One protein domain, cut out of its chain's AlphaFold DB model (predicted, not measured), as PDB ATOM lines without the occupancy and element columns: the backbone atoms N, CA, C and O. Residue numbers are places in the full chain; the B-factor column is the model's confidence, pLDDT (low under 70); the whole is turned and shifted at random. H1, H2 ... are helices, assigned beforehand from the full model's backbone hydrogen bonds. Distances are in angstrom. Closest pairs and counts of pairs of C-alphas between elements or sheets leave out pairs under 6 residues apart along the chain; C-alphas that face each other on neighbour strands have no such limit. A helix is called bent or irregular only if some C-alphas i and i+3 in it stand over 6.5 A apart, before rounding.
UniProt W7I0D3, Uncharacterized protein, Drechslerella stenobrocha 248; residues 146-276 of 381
ATOM      1  N   ASP A 146      -3.258   4.578 -84.711       69.69
ATOM      2  CA  ASP A 146      -4.427   5.391 -84.335       69.69
ATOM      3  C   ASP A 146      -5.327   4.649 -83.325       69.69
ATOM      4  O   ASP A 146      -5.780   5.219 -82.327       69.69
ATOM      5  N   TYR A 147      -5.581   3.351 -83.545       69.19
ATOM      6  CA  TYR A 147      -6.368   2.532 -82.617       69.19
ATOM      7  C   TYR A 147      -5.684   2.381 -81.254       69.19
ATOM      8  O   TYR A 147      -6.365   2.387 -80.220       69.19
ATOM      9  N   ARG A 148      -4.353   2.249 -81.212       67.94
ATOM     10  CA  ARG A 148      -3.594   2.200 -79.953       67.94
ATOM     11  C   ARG A 148      -3.648   3.533 -79.215       67.94
ATOM     12  O   ARG A 148      -3.834   3.529 -77.998       67.94
ATOM     13  N   GLU A 149      -3.529   4.656 -79.917       68.88
ATOM     14  CA  GLU A 149      -3.644   5.990 -79.324       68.88
ATOM     15  C   GLU A 149      -5.052   6.264 -78.788       68.88
ATOM     16  O   GLU A 149      -5.192   6.707 -77.646       68.88
ATOM     17  N   MET A 150      -6.101   5.903 -79.536       65.94
ATOM     18  CA  MET A 150      -7.485   6.013 -79.062       65.94
ATOM     19  C   MET A 150      -7.736   5.158 -77.817       65.94
ATOM     20  O   MET A 150      -8.360   5.630 -76.866       65.94
ATOM     21  N   ARG A 151      -7.206   3.926 -77.770       70.38
ATOM     22  CA  ARG A 151      -7.288   3.082 -76.565       70.38
ATOM     23  C   ARG A 151      -6.569   3.720 -75.382       70.38
ATOM     24  O   ARG A 151      -7.140   3.781 -74.299       70.38
ATOM     25  N   ARG A 152      -5.351   4.239 -75.569       66.62
ATOM     26  CA  ARG A 152      -4.607   4.939 -74.502       66.62
ATOM     27  C   ARG A 152      -5.365   6.164 -73.989       66.62
ATOM     28  O   ARG A 152      -5.431   6.360 -72.778       66.62
ATOM     29  N   GLY A 153      -5.972   6.942 -74.886       67.88
ATOM     30  CA  GLY A 153      -6.814   8.086 -74.532       67.88
ATOM     31  C   GLY A 153      -8.044   7.686 -73.713       67.88
ATOM     32  O   GLY A 153      -8.341   8.328 -72.706       67.88
ATOM     33  N   LEU A 154      -8.712   6.589 -74.088       73.38
ATOM     34  CA  LEU A 154      -9.860   6.055 -73.352       73.38
ATOM     35  C   LEU A 154      -9.460   5.588 -71.943       73.38
ATOM     36  O   LEU A 154     -10.077   6.013 -70.971       73.38
ATOM     37  N   TYR A 155      -8.387   4.797 -71.814       73.56
ATOM     38  CA  TYR A 155      -7.903   4.328 -70.509       73.56
ATOM     39  C   TYR A 155      -7.446   5.479 -69.603       73.56
ATOM     40  O   TYR A 155      -7.733   5.481 -68.409       73.56
ATOM     41  N   ALA A 156      -6.769   6.491 -70.152       71.56
ATOM     42  CA  ALA A 156      -6.385   7.667 -69.375       71.56
ATOM     43  C   ALA A 156      -7.619   8.444 -68.883       71.56
ATOM     44  O   ALA A 156      -7.681   8.837 -67.717       71.56
ATOM     45  N   GLY A 157      -8.628   8.617 -69.744       72.38
ATOM     46  CA  GLY A 157      -9.885   9.273 -69.390       72.38
ATOM     47  C   GLY A 157     -10.652   8.540 -68.287       72.38
ATOM     48  O   GLY A 157     -11.113   9.175 -67.337       72.38
ATOM     49  N   THR A 158     -10.742   7.210 -68.360       80.38
ATOM     50  CA  THR A 158     -11.454   6.408 -67.354       80.38
ATOM     51  C   THR A 158     -10.727   6.368 -66.016       80.38
ATOM     52  O   THR A 158     -11.377   6.484 -64.977       80.38
ATOM     53  N   ILE A 159      -9.392   6.312 -66.010       80.38
ATOM     54  CA  ILE A 159      -8.594   6.400 -64.777       80.38
ATOM     55  C   ILE A 159      -8.797   7.757 -64.092       80.38
ATOM     56  O   ILE A 159      -9.023   7.809 -62.883       80.38
ATOM     57  N   ILE A 160      -8.767   8.861 -64.847       80.19
ATOM     58  CA  ILE A 160      -8.993  10.207 -64.294       80.19
ATOM     59  C   ILE A 160     -10.419  10.333 -63.745       80.19
ATOM     60  O   ILE A 160     -10.610  10.848 -62.641       80.19
ATOM     61  N   ALA A 161     -11.417   9.830 -64.476       78.31
ATOM     62  CA  ALA A 161     -12.805   9.833 -64.023       78.31
ATOM     63  C   ALA A 161     -12.987   9.014 -62.735       78.31
ATOM     64  O   ALA A 161     -13.643   9.475 -61.798       78.31
ATOM     65  N   PHE A 162     -12.355   7.841 -62.650       84.12
ATOM     66  CA  PHE A 162     -12.381   6.997 -61.459       84.12
ATOM     67  C   PHE A 162     -11.717   7.680 -60.259       84.12
ATOM     68  O   PHE A 162     -12.302   7.724 -59.177       84.12
ATOM     69  N   LEU A 163     -10.535   8.277 -60.447       82.44
ATOM     70  CA  LEU A 163      -9.847   9.040 -59.402       82.44
ATOM     71  C   LEU A 163     -10.697  10.220 -58.914       82.44
ATOM     72  O   LEU A 163     -10.802  10.444 -57.707       82.44
ATOM     73  N   GLY A 164     -11.351  10.938 -59.830       81.25
ATOM     74  CA  GLY A 164     -12.275  12.018 -59.492       81.25
ATOM     75  C   GLY A 164     -13.477  11.533 -58.677       81.25
ATOM     76  O   GLY A 164     -13.800  12.114 -57.639       81.25
ATOM     77  N   ALA A 165     -14.110  10.435 -59.097       82.69
ATOM     78  CA  ALA A 165     -15.237   9.835 -58.385       82.69
ATOM     79  C   ALA A 165     -14.835   9.334 -56.986       82.69
ATOM     80  O   ALA A 165     -15.540   9.591 -56.007       82.69
ATOM     81  N   PHE A 166     -13.676   8.684 -56.875       86.12
ATOM     82  CA  PHE A 166     -13.125   8.221 -55.607       86.12
ATOM     83  C   PHE A 166     -12.858   9.388 -54.650       86.12
ATOM     84  O   PHE A 166     -13.279   9.353 -53.494       86.12
ATOM     85  N   LEU A 167     -12.233  10.462 -55.137       83.56
ATOM     86  CA  LEU A 167     -11.942  11.646 -54.331       83.56
ATOM     87  C   LEU A 167     -13.225  12.326 -53.831       83.56
ATOM     88  O   LEU A 167     -13.318  12.687 -52.657       83.56
ATOM     89  N   MET A 168     -14.259  12.416 -54.672       81.50
ATOM     90  CA  MET A 168     -15.575  12.919 -54.261       81.50
ATOM     91  C   MET A 168     -16.239  12.036 -53.198       81.50
ATOM     92  O   MET A 168     -16.850  12.559 -52.263       81.50
ATOM     93  N   LEU A 169     -16.091  10.711 -53.291       85.19
ATOM     94  CA  LEU A 169     -16.600   9.784 -52.280       85.19
ATOM     95  C   LEU A 169     -15.869   9.940 -50.945       85.19
ATOM     96  O   LEU A 169     -16.517   9.958 -49.899       85.19
ATOM     97  N   VAL A 170     -14.545  10.097 -50.971       83.50
ATOM     98  CA  VAL A 170     -13.743  10.354 -49.767       83.50
ATOM     99  C   VAL A 170     -14.172  11.667 -49.112       83.50
ATOM    100  O   VAL A 170     -14.435  11.687 -47.910       83.50
ATOM    101  N   ILE A 171     -14.341  12.745 -49.885       84.94
ATOM    102  CA  ILE A 171     -14.837  14.032 -49.369       84.94
ATOM    103  C   ILE A 171     -16.229  13.873 -48.749       84.94
ATOM    104  O   ILE A 171     -16.485  14.366 -47.648       84.94
ATOM    105  N   TRP A 172     -17.134  13.167 -49.427       88.50
ATOM    106  CA  TRP A 172     -18.477  12.908 -48.914       88.50
ATOM    107  C   TRP A 172     -18.455  12.097 -47.610       88.50
ATOM    108  O   TRP A 172     -19.178  12.421 -46.661       88.50
ATOM    109  N   PHE A 173     -17.604  11.073 -47.536       86.50
ATOM    110  CA  PHE A 173     -17.426  10.249 -46.347       86.50
ATOM    111  C   PHE A 173     -16.890  11.071 -45.172       86.50
ATOM    112  O   PHE A 173     -17.491  11.057 -44.097       86.50
ATOM    113  N   ILE A 174     -15.824  11.848 -45.389       86.69
ATOM    114  CA  ILE A 174     -15.229  12.728 -44.374       86.69
ATOM    115  C   ILE A 174     -16.255  13.756 -43.893       86.69
ATOM    116  O   ILE A 174     -16.413  13.941 -42.691       86.69
ATOM    117  N   SER A 175     -17.009  14.375 -44.805       85.00
ATOM    118  CA  SER A 175     -18.080  15.321 -44.467       85.00
ATOM    119  C   SER A 175     -19.169  14.667 -43.608       85.00
ATOM    120  O   SER A 175     -19.587  15.212 -42.587       85.00
ATOM    121  N   THR A 176     -19.590  13.450 -43.958       85.75
ATOM    122  CA  THR A 176     -20.593  12.706 -43.182       85.75
ATOM    123  C   THR A 176     -20.082  12.369 -41.779       85.75
ATOM    124  O   THR A 176     -20.821  12.513 -40.804       85.75
ATOM    125  N   MET A 177     -18.818  11.953 -41.666       86.44
ATOM    126  CA  MET A 177     -18.186  11.661 -40.377       86.44
ATOM    127  C   MET A 177     -17.964  12.922 -39.545       86.44
ATOM    128  O   MET A 177     -18.182  12.875 -38.338       86.44
ATOM    129  N   TYR A 178     -17.639  14.054 -40.172       86.81
ATOM    130  CA  TYR A 178     -17.545  15.359 -39.520       86.81
ATOM    131  C   TYR A 178     -18.861  15.733 -38.834       86.81
ATOM    132  O   TYR A 178     -18.884  15.984 -37.630       86.81
ATOM    133  N   PHE A 179     -19.980  15.698 -39.565       83.56
ATOM    134  CA  PHE A 179     -21.286  16.022 -38.986       83.56
ATOM    135  C   PHE A 179     -21.682  15.046 -37.876       83.56
ATOM    136  O   PHE A 179     -22.072  15.472 -36.793       83.56
ATOM    137  N   ALA A 180     -21.522  13.740 -38.108       82.44
ATOM    138  CA  ALA A 180     -21.845  12.730 -37.105       82.44
ATOM    139  C   ALA A 180     -20.989  12.866 -35.835       82.44
ATOM    140  O   ALA A 180     -21.482  12.632 -34.729       82.44
ATOM    141  N   TYR A 181     -19.716  13.237 -35.984       87.12
ATOM    142  CA  TYR A 181     -18.800  13.453 -34.876       87.12
ATOM    143  C   TYR A 181     -19.226  14.647 -34.017       87.12
ATOM    144  O   TYR A 181     -19.388  14.486 -32.807       87.12
ATOM    145  N   PHE A 182     -19.464  15.817 -34.622       82.56
ATOM    146  CA  PHE A 182     -19.864  17.010 -33.869       82.56
ATOM    147  C   PHE A 182     -21.249  16.865 -33.230       82.56
ATOM    148  O   PHE A 182     -21.403  17.238 -32.069       82.56
ATOM    149  N   ASP A 183     -22.208  16.225 -33.905       81.00
ATOM    150  CA  ASP A 183     -23.528  15.946 -33.325       81.00
ATOM    151  C   ASP A 183     -23.420  15.013 -32.100       81.00
ATOM    152  O   ASP A 183     -24.074  15.226 -31.076       81.00
ATOM    153  N   ARG A 184     -22.571  13.972 -32.161       81.75
ATOM    154  CA  ARG A 184     -22.312  13.088 -31.007       81.75
ATOM    155  C   ARG A 184     -21.590  13.819 -29.883       81.75
ATOM    156  O   ARG A 184     -21.938  13.635 -28.720       81.75
ATOM    157  N   LYS A 185     -20.597  14.640 -30.224       82.50
ATOM    158  CA  LYS A 185     -19.837  15.450 -29.270       82.50
ATOM    159  C   LYS A 185     -20.760  16.413 -28.522       82.50
ATOM    160  O   LYS A 185     -20.671  16.501 -27.301       82.50
ATOM    161  N   GLU A 186     -21.666  17.091 -29.223       79.38
ATOM    162  CA  GLU A 186     -22.652  17.995 -28.624       79.38
ATOM    163  C   GLU A 186     -23.564  17.265 -27.628       79.38
ATOM    164  O   GLU A 186     -23.647  17.673 -26.467       79.38
ATOM    165  N   ARG A 187     -24.172  16.142 -28.041       77.62
ATOM    166  CA  ARG A 187     -25.019  15.320 -27.157       77.62
ATOM    167  C   ARG A 187     -24.268  14.852 -25.920       77.62
ATOM    168  O   ARG A 187     -24.770  15.008 -24.812       77.62
ATOM    169  N   TRP A 188     -23.036  14.383 -26.100       80.31
ATOM    170  CA  TRP A 188     -22.190  13.949 -24.994       80.31
ATOM    171  C   TRP A 188     -21.927  15.078 -23.986       80.31
ATOM    172  O   TRP A 188     -22.025  14.869 -22.777       80.31
ATOM    173  N   TYR A 189     -21.641  16.301 -24.451       79.75
ATOM    174  CA  TYR A 189     -21.462  17.450 -23.556       79.75
ATOM    175  C   TYR A 189     -22.748  17.825 -22.811       79.75
ATOM    176  O   TYR A 189     -22.676  18.149 -21.620       79.75
ATOM    177  N   ILE A 190     -23.900  17.779 -23.484       77.25
ATOM    178  CA  ILE A 190     -25.213  18.062 -22.891       77.25
ATOM    179  C   ILE A 190     -25.556  17.025 -21.817       77.25
ATOM    180  O   ILE A 190     -25.849  17.390 -20.676       77.25
ATOM    181  N   GLU A 191     -25.454  15.737 -22.139       75.50
ATOM    182  CA  GLU A 191     -25.758  14.635 -21.221       75.50
ATOM    183  C   GLU A 191     -24.808  14.640 -20.022       75.50
ATOM    184  O   GLU A 191     -25.248  14.582 -18.872       75.50
ATOM    185  N   ARG A 192     -23.509  14.868 -20.248       76.25
ATOM    186  CA  ARG A 192     -22.526  15.027 -19.169       76.25
ATOM    187  C   ARG A 192     -22.843  16.213 -18.258       76.25
ATOM    188  O   ARG A 192     -22.659  16.122 -17.041       76.25
ATOM    189  N   ALA A 193     -23.286  17.340 -18.814       73.75
ATOM    190  CA  ALA A 193     -23.693  18.500 -18.023       73.75
ATOM    191  C   ALA A 193     -24.962  18.208 -17.208       73.75
ATOM    192  O   ALA A 193     -25.007  18.546 -16.020       73.75
ATOM    193  N   ARG A 194     -25.945  17.527 -17.810       71.31
ATOM    194  CA  ARG A 194     -27.180  17.082 -17.156       71.31
ATOM    195  C   ARG A 194     -26.876  16.152 -15.983       71.31
ATOM    196  O   ARG A 194     -27.269  16.471 -14.863       71.31
ATOM    197  N   LEU A 195     -26.094  15.094 -16.195       71.19
ATOM    198  CA  LEU A 195     -25.706  14.141 -15.147       71.19
ATOM    199  C   LEU A 195     -24.958  14.827 -13.998       71.19
ATOM    200  O   LEU A 195     -25.295  14.637 -12.831       71.19
ATOM    201  N   ARG A 196     -24.012  15.729 -14.302       73.69
ATOM    202  CA  ARG A 196     -23.326  16.531 -13.270       73.69
ATOM    203  C   ARG A 196     -24.274  17.441 -12.491       73.69
ATOM    204  O   ARG A 196     -24.034  17.684 -11.312       73.69
ATOM    205  N   SER A 197     -25.305  17.989 -13.136       70.62
ATOM    206  CA  SER A 197     -26.290  18.842 -12.464       70.62
ATOM    207  C   SER A 197     -27.199  18.039 -11.535       70.62
ATOM    208  O   SER A 197     -27.378  18.444 -10.392       70.62
ATOM    209  N   ILE A 198     -27.665  16.864 -11.970       68.62
ATOM    210  CA  ILE A 198     -28.490  15.965 -11.157       68.62
ATOM    211  C   ILE A 198     -27.684  15.475  -9.949       68.62
ATOM    212  O   ILE A 198     -28.153  15.587  -8.821       68.62
ATOM    213  N   LYS A 199     -26.426  15.056 -10.152       67.62
ATOM    214  CA  LYS A 199     -25.533  14.621  -9.062       67.62
ATOM    215  C   LYS A 199     -25.277  15.731  -8.033       67.62
ATOM    216  O   LYS A 199     -25.136  15.446  -6.854       67.62
ATOM    217  N   LYS A 200     -25.266  17.004  -8.460       70.62
ATOM    218  CA  LYS A 200     -25.158  18.172  -7.563       70.62
ATOM    219  C   LYS A 200     -26.445  18.482  -6.803       70.62
ATOM    220  O   LYS A 200     -26.373  18.858  -5.640       70.62
ATOM    221  N   VAL A 201     -27.602  18.380  -7.452       67.94
ATOM    222  CA  VAL A 201     -28.902  18.635  -6.808       67.94
ATOM    223  C   VAL A 201     -29.223  17.528  -5.800       67.94
ATOM    224  O   VAL A 201     -29.728  17.811  -4.719       67.94
ATOM    225  N   ASN A 202     -28.823  16.293  -6.101       66.69
ATOM    226  CA  ASN A 202     -29.065  15.124  -5.260       66.69
ATOM    227  C   ASN A 202     -27.928  14.834  -4.261       66.69
ATOM    228  O   ASN A 202     -27.874  13.735  -3.715       66.69
ATOM    229  N   LEU A 203     -27.041  15.797  -3.972       66.69
ATOM    230  CA  LEU A 203     -25.961  15.618  -2.985       66.69
ATOM    231  C   LEU A 203     -26.485  15.192  -1.607       66.69
ATOM    232  O   LEU A 203     -25.841  14.395  -0.934       66.69
ATOM    233  N   ASN A 204     -27.673  15.663  -1.221       62.25
ATOM    234  CA  ASN A 204     -28.303  15.296   0.049       62.25
ATOM    235  C   ASN A 204     -28.800  13.838   0.064       62.25
ATOM    236  O   ASN A 204     -28.743  13.191   1.103       62.25
ATOM    237  N   LEU A 205     -29.240  13.305  -1.084       62.62
ATOM    238  CA  LEU A 205     -29.633  11.895  -1.232       62.62
ATOM    239  C   LEU A 205     -28.402  10.978  -1.231       62.62
ATOM    240  O   LEU A 205     -28.395   9.952  -0.555       62.62
ATOM    241  N   ILE A 206     -27.322  11.409  -1.887       62.53
ATOM    242  CA  ILE A 206     -26.025  10.716  -1.861       62.53
ATOM    243  C   ILE A 206     -25.463  10.681  -0.432       62.53
ATOM    244  O   ILE A 206     -24.973   9.646   0.010       62.53
ATOM    245  N   ALA A 207     -25.585  11.778   0.323       64.00
ATOM    246  CA  ALA A 207     -25.181  11.830   1.729       64.00
ATOM    247  C   ALA A 207     -25.992  10.872   2.622       64.00
ATOM    248  O   ALA A 207     -25.482  10.415   3.641       64.00
ATOM    249  N   SER A 208     -27.224  10.534   2.227       69.56
ATOM    250  CA  SER A 208     -28.061   9.531   2.900       69.56
ATOM    251  C   SER A 208     -27.802   8.081   2.456       69.56
ATOM    252  O   SER A 208     -28.504   7.179   2.899       69.56
ATOM    253  N   GLY A 209     -26.806   7.839   1.594       65.31
ATOM    254  CA  GLY A 209     -26.418   6.495   1.145       65.31
ATOM    255  C   GLY A 209     -27.333   5.871   0.085       65.31
ATOM    256  O   GLY A 209     -27.129   4.721  -0.291       65.31
ATOM    257  N   ILE A 210     -28.322   6.615  -0.417       64.44
ATOM    258  CA  ILE A 210     -29.188   6.185  -1.517       64.44
ATOM    259  C   ILE A 210     -28.564   6.709  -2.806       64.44
ATOM    260  O   ILE A 210     -28.537   7.922  -3.020       64.44
ATOM    261  N   ASP A 211     -28.058   5.818  -3.658       60.97
ATOM    262  CA  ASP A 211     -27.550   6.211  -4.972       60.97
ATOM    263  C   ASP A 211     -28.729   6.355  -5.953       60.97
ATOM    264  O   ASP A 211     -29.371   5.358  -6.292       60.97
ATOM    265  N   PRO A 212     -29.079   7.577  -6.400       60.56
ATOM    266  CA  PRO A 212     -30.214   7.789  -7.292       60.56
ATOM    267  C   PRO A 212     -29.929   7.368  -8.742       60.56
ATOM    268  O   PRO A 212     -30.785   7.581  -9.599       60.56
ATOM    269  N   PHE A 213     -28.748   6.812  -9.033       59.66
ATOM    270  CA  PHE A 213     -28.356   6.355 -10.366       59.66
ATOM    271  C   PHE A 213     -28.205   4.828 -10.412       59.66
ATOM    272  O   PHE A 213     -27.088   4.311 -10.379       59.66
ATOM    273  N   PRO A 214     -29.311   4.077 -10.517       55.59
ATOM    274  CA  PRO A 214     -29.236   2.666 -10.828       55.59
ATOM    275  C   PRO A 214     -29.025   2.546 -12.339       55.59
ATOM    276  O   PRO A 214     -30.001   2.568 -13.070       55.59
ATOM    277  N   GLU A 215     -27.776   2.517 -12.814       56.34
ATOM    278  CA  GLU A 215     -27.348   1.757 -14.006       56.34
ATOM    279  C   GLU A 215     -25.951   2.171 -14.508       56.34
ATOM    280  O   GLU A 215     -25.628   3.341 -14.714       56.34
ATOM    281  N   ASN A 216     -25.143   1.158 -14.834       58.41
ATOM    282  CA  ASN A 216     -23.819   1.257 -15.463       58.41
ATOM    283  C   ASN A 216     -23.798   2.009 -16.817       58.41
ATOM    284  O   ASN A 216     -22.726   2.283 -17.359       58.41
ATOM    285  N   THR A 217     -24.956   2.308 -17.410       55.38
ATOM    286  CA  THR A 217     -25.104   2.962 -18.720       55.38
ATOM    287  C   THR A 217     -24.728   4.445 -18.673       55.38
ATOM    288  O   THR A 217     -23.983   4.903 -19.544       55.38
ATOM    289  N   ASP A 218     -25.137   5.168 -17.628       59.56
ATOM    290  CA  ASP A 218     -24.844   6.599 -17.457       59.56
ATOM    291  C   ASP A 218     -23.369   6.849 -17.103       59.56
ATOM    292  O   ASP A 218     -22.749   7.800 -17.591       59.56
ATOM    293  N   GLU A 219     -22.756   5.964 -16.310       61.47
ATOM    294  CA  GLU A 219     -21.315   6.025 -16.040       61.47
ATOM    295  C   GLU A 219     -20.483   5.681 -17.270       61.47
ATOM    296  O   GLU A 219     -19.514   6.382 -17.570       61.47
ATOM    297  N   LYS A 220     -20.880   4.664 -18.043       62.47
ATOM    298  CA  LYS A 220     -20.197   4.310 -19.292       62.47
ATOM    299  C   LYS A 220     -20.227   5.462 -20.294       62.47
ATOM    300  O   LYS A 220     -19.229   5.708 -20.973       62.47
ATOM    301  N   LEU A 221     -21.326   6.214 -20.352       62.94
ATOM    302  CA  LEU A 221     -21.441   7.409 -21.185       62.94
ATOM    303  C   LEU A 221     -20.552   8.562 -20.676       62.94
ATOM    304  O   LEU A 221     -19.930   9.269 -21.467       62.94
ATOM    305  N   LEU A 222     -20.419   8.728 -19.355       62.69
ATOM    306  CA  LEU A 222     -19.494   9.697 -18.750       62.69
ATOM    307  C   LEU A 222     -18.014   9.341 -18.962       62.69
ATOM    308  O   LEU A 222     -17.183  10.254 -19.022       62.69
ATOM    309  N   GLN A 223     -17.697   8.047 -19.038       65.38
ATOM    310  CA  GLN A 223     -16.335   7.519 -19.148       65.38
ATOM    311  C   GLN A 223     -15.855   7.354 -20.593       65.38
ATOM    312  O   GLN A 223     -14.655   7.443 -20.829       65.38
ATOM    313  N   THR A 224     -16.753   7.152 -21.562       70.12
ATOM    314  CA  THR A 224     -16.378   7.005 -22.977       70.12
ATOM    315  C   THR A 224     -16.502   8.343 -23.716       70.12
ATOM    316  O   THR A 224     -17.611   8.771 -24.046       70.12
ATOM    317  N   PRO A 225     -15.391   9.068 -23.963       73.25
ATOM    318  CA  PRO A 225     -15.437  10.297 -24.744       73.25
ATOM    319  C   PRO A 225     -15.812  10.009 -26.209       73.25
ATOM    320  O   PRO A 225     -15.685   8.875 -26.687       73.25
ATOM    321  N   PRO A 226     -16.250  11.035 -26.965       77.50
ATOM    322  CA  PRO A 226     -16.356  10.914 -28.413       77.50
ATOM    323  C   PRO A 226     -15.007  10.471 -29.000       77.50
ATOM    324  O   PRO A 226     -13.957  10.896 -28.529       77.50
ATOM    325  N   SER A 227     -15.061   9.613 -30.023       81.31
ATOM    326  CA  SER A 227     -13.904   8.947 -30.643       81.31
ATOM    327  C   SER A 227     -12.661   9.841 -30.757       81.31
ATOM    328  O   SER A 227     -12.675  10.848 -31.471       81.31
ATOM    329  N   GLU A 228     -11.581   9.423 -30.092       79.75
ATOM    330  CA  GLU A 228     -10.289  10.124 -30.081       79.75
ATOM    331  C   GLU A 228      -9.677  10.225 -31.478       79.75
ATOM    332  O   GLU A 228      -9.126  11.259 -31.842       79.75
ATOM    333  N   PHE A 229      -9.861   9.188 -32.302       82.25
ATOM    334  CA  PHE A 229      -9.435   9.191 -33.700       82.25
ATOM    335  C   PHE A 229     -10.032  10.377 -34.472       82.25
ATOM    336  O   PHE A 229      -9.302  11.161 -35.071       82.25
ATOM    337  N   TRP A 230     -11.351  10.575 -34.411       82.75
ATOM    338  CA  TRP A 230     -11.996  11.690 -35.111       82.75
ATOM    339  C   TRP A 230     -11.676  13.047 -34.481       82.75
ATOM    340  O   TRP A 230     -11.554  14.032 -35.209       82.75
ATOM    341  N   ALA A 231     -11.471  13.100 -33.160       81.69
ATOM    342  CA  ALA A 231     -10.985  14.301 -32.485       81.69
ATOM    343  C   ALA A 231      -9.605  14.718 -33.020       81.69
ATOM    344  O   ALA A 231      -9.403  15.876 -33.372       81.69
ATOM    345  N   SER A 232      -8.691  13.754 -33.183       80.50
ATOM    346  CA  SER A 232      -7.333  13.983 -33.694       80.50
ATOM    347  C   SER A 232      -7.272  14.465 -35.142       80.50
ATOM    348  O   SER A 232      -6.229  14.935 -35.571       80.50
ATOM    349  N   ILE A 233      -8.369  14.355 -35.897       83.69
ATOM    350  CA  ILE A 233      -8.464  14.828 -37.282       83.69
ATOM    351  C   ILE A 233      -9.205  16.167 -37.318       83.69
ATOM    352  O   ILE A 233      -8.687  17.155 -37.841       83.69
ATOM    353  N   PHE A 234     -10.407  16.222 -36.738       85.75
ATOM    354  CA  PHE A 234     -11.309  17.364 -36.875       85.75
ATOM    355  C   PHE A 234     -11.035  18.518 -35.908       85.75
ATOM    356  O   PHE A 234     -11.476  19.634 -36.173       85.75
ATOM    357  N   GLU A 235     -10.325  18.277 -34.805       82.88
ATOM    358  CA  GLU A 235      -9.927  19.327 -33.855       82.88
ATOM    359  C   GLU A 235      -8.502  19.837 -34.091       82.88
ATOM    360  O   GLU A 235      -7.988  20.623 -33.299       82.88
ATOM    361  N   THR A 236      -7.853  19.418 -35.179       85.12
ATOM    362  CA  THR A 236      -6.524  19.930 -35.530       85.12
ATOM    363  C   THR A 236      -6.594  21.380 -35.981       85.12
ATOM    364  O   THR A 236      -7.514  21.789 -36.692       85.12
ATOM    365  N   GLU A 237      -5.567  22.157 -35.632       81.75
ATOM    366  CA  GLU A 237      -5.445  23.557 -36.054       81.75
ATOM    367  C   GLU A 237      -5.494  23.696 -37.580       81.75
ATOM    368  O   GLU A 237      -6.157  24.589 -38.106       81.75
ATOM    369  N   TRP A 238      -4.868  22.758 -38.297       80.50
ATOM    370  CA  TRP A 238      -4.859  22.712 -39.758       80.50
ATOM    371  C   TRP A 238      -6.249  22.498 -40.355       80.50
ATOM    372  O   TRP A 238      -6.622  23.180 -41.310       80.50
ATOM    373  N   PHE A 239      -7.041  21.585 -39.790       81.94
ATOM    374  CA  PHE A 239      -8.397  21.332 -40.269       81.94
ATOM    375  C   PHE A 239      -9.331  22.509 -39.967       81.94
ATOM    376  O   PHE A 239     -10.133  22.910 -40.812       81.94
ATOM    377  N   ILE A 240      -9.177  23.128 -38.797       82.06
ATOM    378  CA  ILE A 240      -9.912  24.340 -38.423       82.06
ATOM    379  C   ILE A 240      -9.553  25.495 -39.372       82.06
ATOM    380  O   ILE A 240     -10.445  26.157 -39.905       82.06
ATOM    381  N   ALA A 241      -8.264  25.709 -39.652       81.00
ATOM    382  CA  ALA A 241      -7.798  26.725 -40.595       81.00
ATOM    383  C   ALA A 241      -8.335  26.488 -42.017       81.00
ATOM    384  O   ALA A 241      -8.757  27.436 -42.686       81.00
ATOM    385  N   LEU A 242      -8.387  25.227 -42.461       84.56
ATOM    386  CA  LEU A 242      -8.978  24.844 -43.744       84.56
ATOM    387  C   LEU A 242     -10.469  25.207 -43.813       84.56
ATOM    388  O   LEU A 242     -10.916  25.770 -44.812       84.56
ATOM    389  N   LEU A 243     -11.239  24.942 -42.757       84.19
ATOM    390  CA  LEU A 243     -12.656  25.315 -42.714       84.19
ATOM    391  C   LEU A 243     -12.853  26.830 -42.739       84.19
ATOM    392  O   LEU A 243     -13.681  27.316 -43.508       84.19
ATOM    393  N   TYR A 244     -12.055  27.585 -41.979       81.19
ATOM    394  CA  TYR A 244     -12.075  29.050 -42.040       81.19
ATOM    395  C   TYR A 244     -11.751  29.572 -43.442       81.19
ATOM    396  O   TYR A 244     -12.376  30.525 -43.916       81.19
ATOM    397  N   PHE A 245     -10.797  28.945 -44.131       85.12
ATOM    398  CA  PHE A 245     -10.470  29.286 -45.509       85.12
ATOM    399  C   PHE A 245     -11.650  29.028 -46.454       85.12
ATOM    400  O   PHE A 245     -11.997  29.907 -47.249       85.12
ATOM    401  N   ILE A 246     -12.297  27.863 -46.338       82.50
ATOM    402  CA  ILE A 246     -13.476  27.512 -47.137       82.50
ATOM    403  C   ILE A 246     -14.597  28.520 -46.882       82.50
ATOM    404  O   ILE A 246     -15.089  29.114 -47.837       82.50
ATOM    405  N   GLU A 247     -14.942  28.800 -45.623       83.31
ATOM    406  CA  GLU A 247     -16.001  29.756 -45.276       83.31
ATOM    407  C   GLU A 247     -15.733  31.167 -45.798       83.31
ATOM    408  O   GLU A 247     -16.648  31.854 -46.271       83.31
ATOM    409  N   ARG A 248     -14.470  31.603 -45.744       81.69
ATOM    410  CA  ARG A 248     -14.051  32.895 -46.292       81.69
ATOM    411  C   ARG A 248     -14.248  32.947 -47.806       81.69
ATOM    412  O   ARG A 248     -14.641  33.991 -48.324       81.69
ATOM    413  N   ARG A 249     -13.989  31.843 -48.513       82.62
ATOM    414  CA  ARG A 249     -14.131  31.744 -49.975       82.62
ATOM    415  C   ARG A 249     -15.584  31.605 -50.422       82.62
ATOM    416  O   ARG A 249     -15.967  32.231 -51.404       82.62
ATOM    417  N   THR A 250     -16.399  30.846 -49.697       79.75
ATOM    418  CA  THR A 250     -17.812  30.598 -50.033       79.75
ATOM    419  C   THR A 250     -18.763  31.673 -49.505       79.75
ATOM    420  O   THR A 250     -19.966  31.580 -49.734       79.75
ATOM    421  N   LYS A 251     -18.256  32.687 -48.785       79.56
ATOM    422  CA  LYS A 251     -19.051  33.711 -48.076       79.56
ATOM    423  C   LYS A 251     -20.078  33.113 -47.094       79.56
ATOM    424  O   LYS A 251     -21.019  33.795 -46.700       79.56
ATOM    425  N   SER A 252     -19.893  31.864 -46.662       71.19
ATOM    426  CA  SER A 252     -20.798  31.154 -45.752       71.19
ATOM    427  C   SER A 252     -20.267  31.185 -44.317       71.19
ATOM    428  O   SER A 252     -19.942  30.139 -43.755       71.19
ATOM    429  N   LYS A 253     -20.129  32.389 -43.751       72.56
ATOM    430  CA  LYS A 253     -19.598  32.583 -42.391       72.56
ATOM    431  C   LYS A 253     -20.400  31.764 -41.371       72.56
ATOM    432  O   LYS A 253     -21.625  31.858 -41.364       72.56
ATOM    433  N   GLY A 254     -19.711  30.999 -40.526       67.75
ATOM    434  CA  GLY A 254     -20.290  30.296 -39.378       67.75
ATOM    435  C   GLY A 254     -20.921  28.936 -39.684       67.75
ATOM    436  O   GLY A 254     -21.170  28.150 -38.775       67.75
ATOM    437  N   LYS A 255     -21.145  28.577 -40.955       74.94
ATOM    438  CA  LYS A 255     -21.862  27.336 -41.305       74.94
ATOM    439  C   LYS A 255     -21.169  26.066 -40.787       74.94
ATOM    440  O   LYS A 255     -21.846  25.094 -40.441       74.94
ATOM    441  N   TYR A 256     -19.843  26.061 -40.764       69.81
ATOM    442  CA  TYR A 256     -19.011  24.937 -40.350       69.81
ATOM    443  C   TYR A 256     -18.318  25.218 -39.016       69.81
ATOM    444  O   TYR A 256     -18.284  24.324 -38.170       69.81
ATOM    445  N   THR A 257     -17.836  26.443 -38.793       70.69
ATOM    446  CA  THR A 257     -17.106  26.821 -37.575       70.69
ATOM    447  C   THR A 257     -18.013  27.013 -36.364       70.69
ATOM    448  O   THR A 257     -17.575  26.740 -35.248       70.69
ATOM    449  N   ASP A 258     -19.282  27.410 -36.531       71.56
ATOM    450  CA  ASP A 258     -20.173  27.607 -35.375       71.56
ATOM    451  C   ASP A 258     -20.457  26.282 -34.659       71.56
ATOM    452  O   ASP A 258     -20.558  26.253 -33.436       71.56
ATOM    453  N   ARG A 259     -20.466  25.158 -35.389       66.94
ATOM    454  CA  ARG A 259     -20.600  23.809 -34.804       66.94
ATOM    455  C   ARG A 259     -19.390  23.376 -33.975       66.94
ATOM    456  O   ARG A 259     -19.503  22.472 -33.152       66.94
ATOM    457  N   MET A 260     -18.235  24.005 -34.187       62.88
ATOM    458  CA  MET A 260     -17.044  23.784 -33.364       62.88
ATOM    459  C   MET A 260     -17.081  24.606 -32.078       62.88
ATOM    460  O   MET A 260     -16.419  24.253 -31.097       62.88
ATOM    461  N   THR A 261     -17.848  25.701 -32.058       63.69
ATOM    462  CA  THR A 261     -18.007  26.495 -30.844       63.69
ATOM    463  C   THR A 261     -18.805  25.690 -29.826       63.69
ATOM    464  O   THR A 261     -19.853  25.124 -30.130       63.69
ATOM    465  N   ARG A 262     -18.270  25.577 -28.604       53.19
ATOM    466  CA  ARG A 262     -18.936  24.833 -27.527       53.19
ATOM    467  C   ARG A 262     -20.372  25.345 -27.370       53.19
ATOM    468  O   ARG A 262     -20.529  26.570 -27.294       53.19
ATOM    469  N   PRO A 263     -21.375  24.457 -27.222       53.78
ATOM    470  CA  PRO A 263     -22.729  24.887 -26.907       53.78
ATOM    471  C   PRO A 263     -22.663  25.773 -25.663       53.78
ATOM    472  O   PRO A 263     -22.099  25.392 -24.626       53.78
ATOM    473  N   LYS A 264     -23.141  27.014 -25.792       49.62
ATOM    474  CA  LYS A 264     -23.119  27.958 -24.680       49.62
ATOM    475  C   LYS A 264     -24.060  27.402 -23.624       49.62
ATOM    476  O   LYS A 264     -25.244  27.196 -23.865       49.62
ATOM    477  N   LEU A 265     -23.503  27.139 -22.448       41.12
ATOM    478  CA  LEU A 265     -24.251  26.726 -21.268       41.12
ATOM    479  C   LEU A 265     -25.324  27.800 -20.981       41.12
ATOM    480  O   LEU A 265     -24.986  28.857 -20.438       41.12
ATOM    481  N   GLY A 266     -26.571  27.561 -21.394       43.56
ATOM    482  CA  GLY A 266     -27.671  28.526 -21.291       43.56
ATOM    483  C   GLY A 266     -28.469  28.800 -22.571       43.56
ATOM    484  O   GLY A 266     -29.468  29.502 -22.465       43.56
ATOM    485  N   ASP A 267     -28.092  28.264 -23.734       44.47
ATOM    486  CA  ASP A 267     -28.987  28.285 -24.900       44.47
ATOM    487  C   ASP A 267     -30.072  27.210 -24.713       44.47
ATOM    488  O   ASP A 267     -29.780  26.101 -24.258       44.47
ATOM    489  N   GLU A 268     -31.330  27.530 -25.016       42.84
ATOM    490  CA  GLU A 268     -32.512  26.681 -24.759       42.84
ATOM    491  C   GLU A 268     -32.432  25.290 -25.425       42.84
ATOM    492  O   GLU A 268     -33.059  24.339 -24.962       42.84
ATOM    493  N   SER A 269     -31.579  25.135 -26.443       42.56
ATOM    494  CA  SER A 269     -31.248  23.855 -27.087       42.56
ATOM    495  C   SER A 269     -30.386  22.921 -26.230       42.56
ATOM    496  O   SER A 269     -30.358  21.717 -26.467       42.56
ATOM    497  N   SER A 270     -29.686  23.448 -25.221       50.81
ATOM    498  CA  SER A 270     -28.767  22.674 -24.378       50.81
ATOM    499  C   SER A 270     -29.473  21.798 -23.340       50.81
ATOM    500  O   SER A 270     -28.798  21.060 -22.626       50.81
ATOM    501  N   GLY A 271     -30.805  21.875 -23.209       45.09
ATOM    502  CA  GLY A 271     -31.586  21.059 -22.267       45.09
ATOM    503  C   GLY A 271     -31.222  21.259 -20.787       45.09
ATOM    504  O   GLY A 271     -31.744  20.562 -19.918       45.09
ATOM    505  N   ILE A 272     -30.325  22.202 -20.479       45.94
ATOM    506  CA  ILE A 272     -29.961  22.577 -19.118       45.94
ATOM    507  C   ILE A 272     -31.030  23.562 -18.652       45.94
ATOM    508  O   ILE A 272     -31.153  24.635 -19.248       45.94
ATOM    509  N   PRO A 273     -31.797  23.252 -17.594       42.50
ATOM    510  CA  PRO A 273     -32.829  24.158 -17.125       42.50
ATOM    511  C   PRO A 273     -32.209  25.521 -16.794       42.50
ATOM    512  O   PRO A 273     -31.269  25.632 -15.996       42.50
ATOM    513  N   LEU A 274     -32.775  26.574 -17.391       49.34
ATOM    514  CA  LEU A 274     -32.426  27.991 -17.194       49.34
ATOM    515  C   LEU A 274     -32.504  28.452 -15.721       49.34
ATOM    516  O   LEU A 274     -32.079  29.556 -15.388       49.34
ATOM    517  N   ASN A 275     -32.967  27.586 -14.816       43.44
ATOM    518  CA  ASN A 275     -33.023  27.810 -13.374       43.44
ATOM    519  C   ASN A 275     -31.694  27.593 -12.634       43.44
ATOM    520  O   ASN A 275     -31.643  27.777 -11.417       43.44
ATOM    521  N   SER A 276     -30.592  27.243 -13.309       48.78
ATOM    522  CA  SER A 276     -29.297  27.207 -12.619       48.78
ATOM    523  C   SER A 276     -28.876  28.617 -12.159       48.78
ATOM    524  O   SER A 276     -28.868  29.579 -12.931       48.78
TER     525      SER A 276
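AT A GLANCE: This is residues 146 to 276 of the 381 residues of an uncharacterized protein of Drechslerella stenobrocha 248 (UniProt W7I0D3). One very long, straight helix, H1, runs almost the whole length of the model, and residues 146 to 173 of it stick out free as a bare arm. At the other end of H1 the chain turns through the short H2 and folds back along H1 through the small helices H3 and H4, then leads away from it through H5 into a tail, residues 251 to 276, that has no named element and runs back toward the H2 end. The printed part has 131 residues, with five named helices in the order H1, H2, H3, H4, H5 and no named strand; the class is all helix. The whole is extended, with a radius of gyration of the C-alphas of 23.7 A and spans of 90 by 35 by 22 A, a rod whose length is made by H1.

IN THESE COORDINATES: H1, residues 146 to 201, begins with C-alpha 146 at (-4.427, 5.391, -84.335) and ends with C-alpha 201 at (-28.902, 18.635, -6.808), 82.4 A away. H2 is residues 203 to 207, 6.1 A long, and H3 is residues 216 to 223, 10.4 A long. H4 is residues 228 to 234, 10.0 A long. H5, residues 237 to 250, is 19.9 A long and ends with C-alpha 250 at (-17.812, 30.598, -50.033). No helix is bent or irregular.

HOW THE PARTS SIT: H1 touches H3 with residues 188 to 195 alone; the closest C-alphas are those of Arg 192 and Leu 222, 6.1 A apart. Their lines stand at a steep tilt of 68 degrees, only just short of about perpendicular, and they run opposite ways. H1 and H4 only just touch, with 3 pairs of C-alphas within 8 A, through residues 178 to 181 of H1 alone; the closest C-alphas are those of Tyr 181 and Trp 230, 7.0 A apart. Their steep tilt is 63 degrees, opposite ways. H4 and H5 are close but not clearly touching, with Ile 233 and Phe 239 the closest C-alphas at 7.2 A, and run the same way at a tilt of 37 degrees, only just steep. H1 and H2 meet only through their link, while H1 and H5 are apart. In H1, H2, H3, H4 and H5 every O i to N i+4 pair is within hydrogen-bond range.

THE WHOLE: The C-alphas of Asp 146 and Ser 208, the two farthest apart, are 90.5 A from each other. Residues 204 to 209, of which 204 to 207 belong to H2, also stand free. The printed part has no cut and no long link between helices. Its mean pLDDT is 71.7, and stretches under 70 include residues 201 to 223 and 259 to 276.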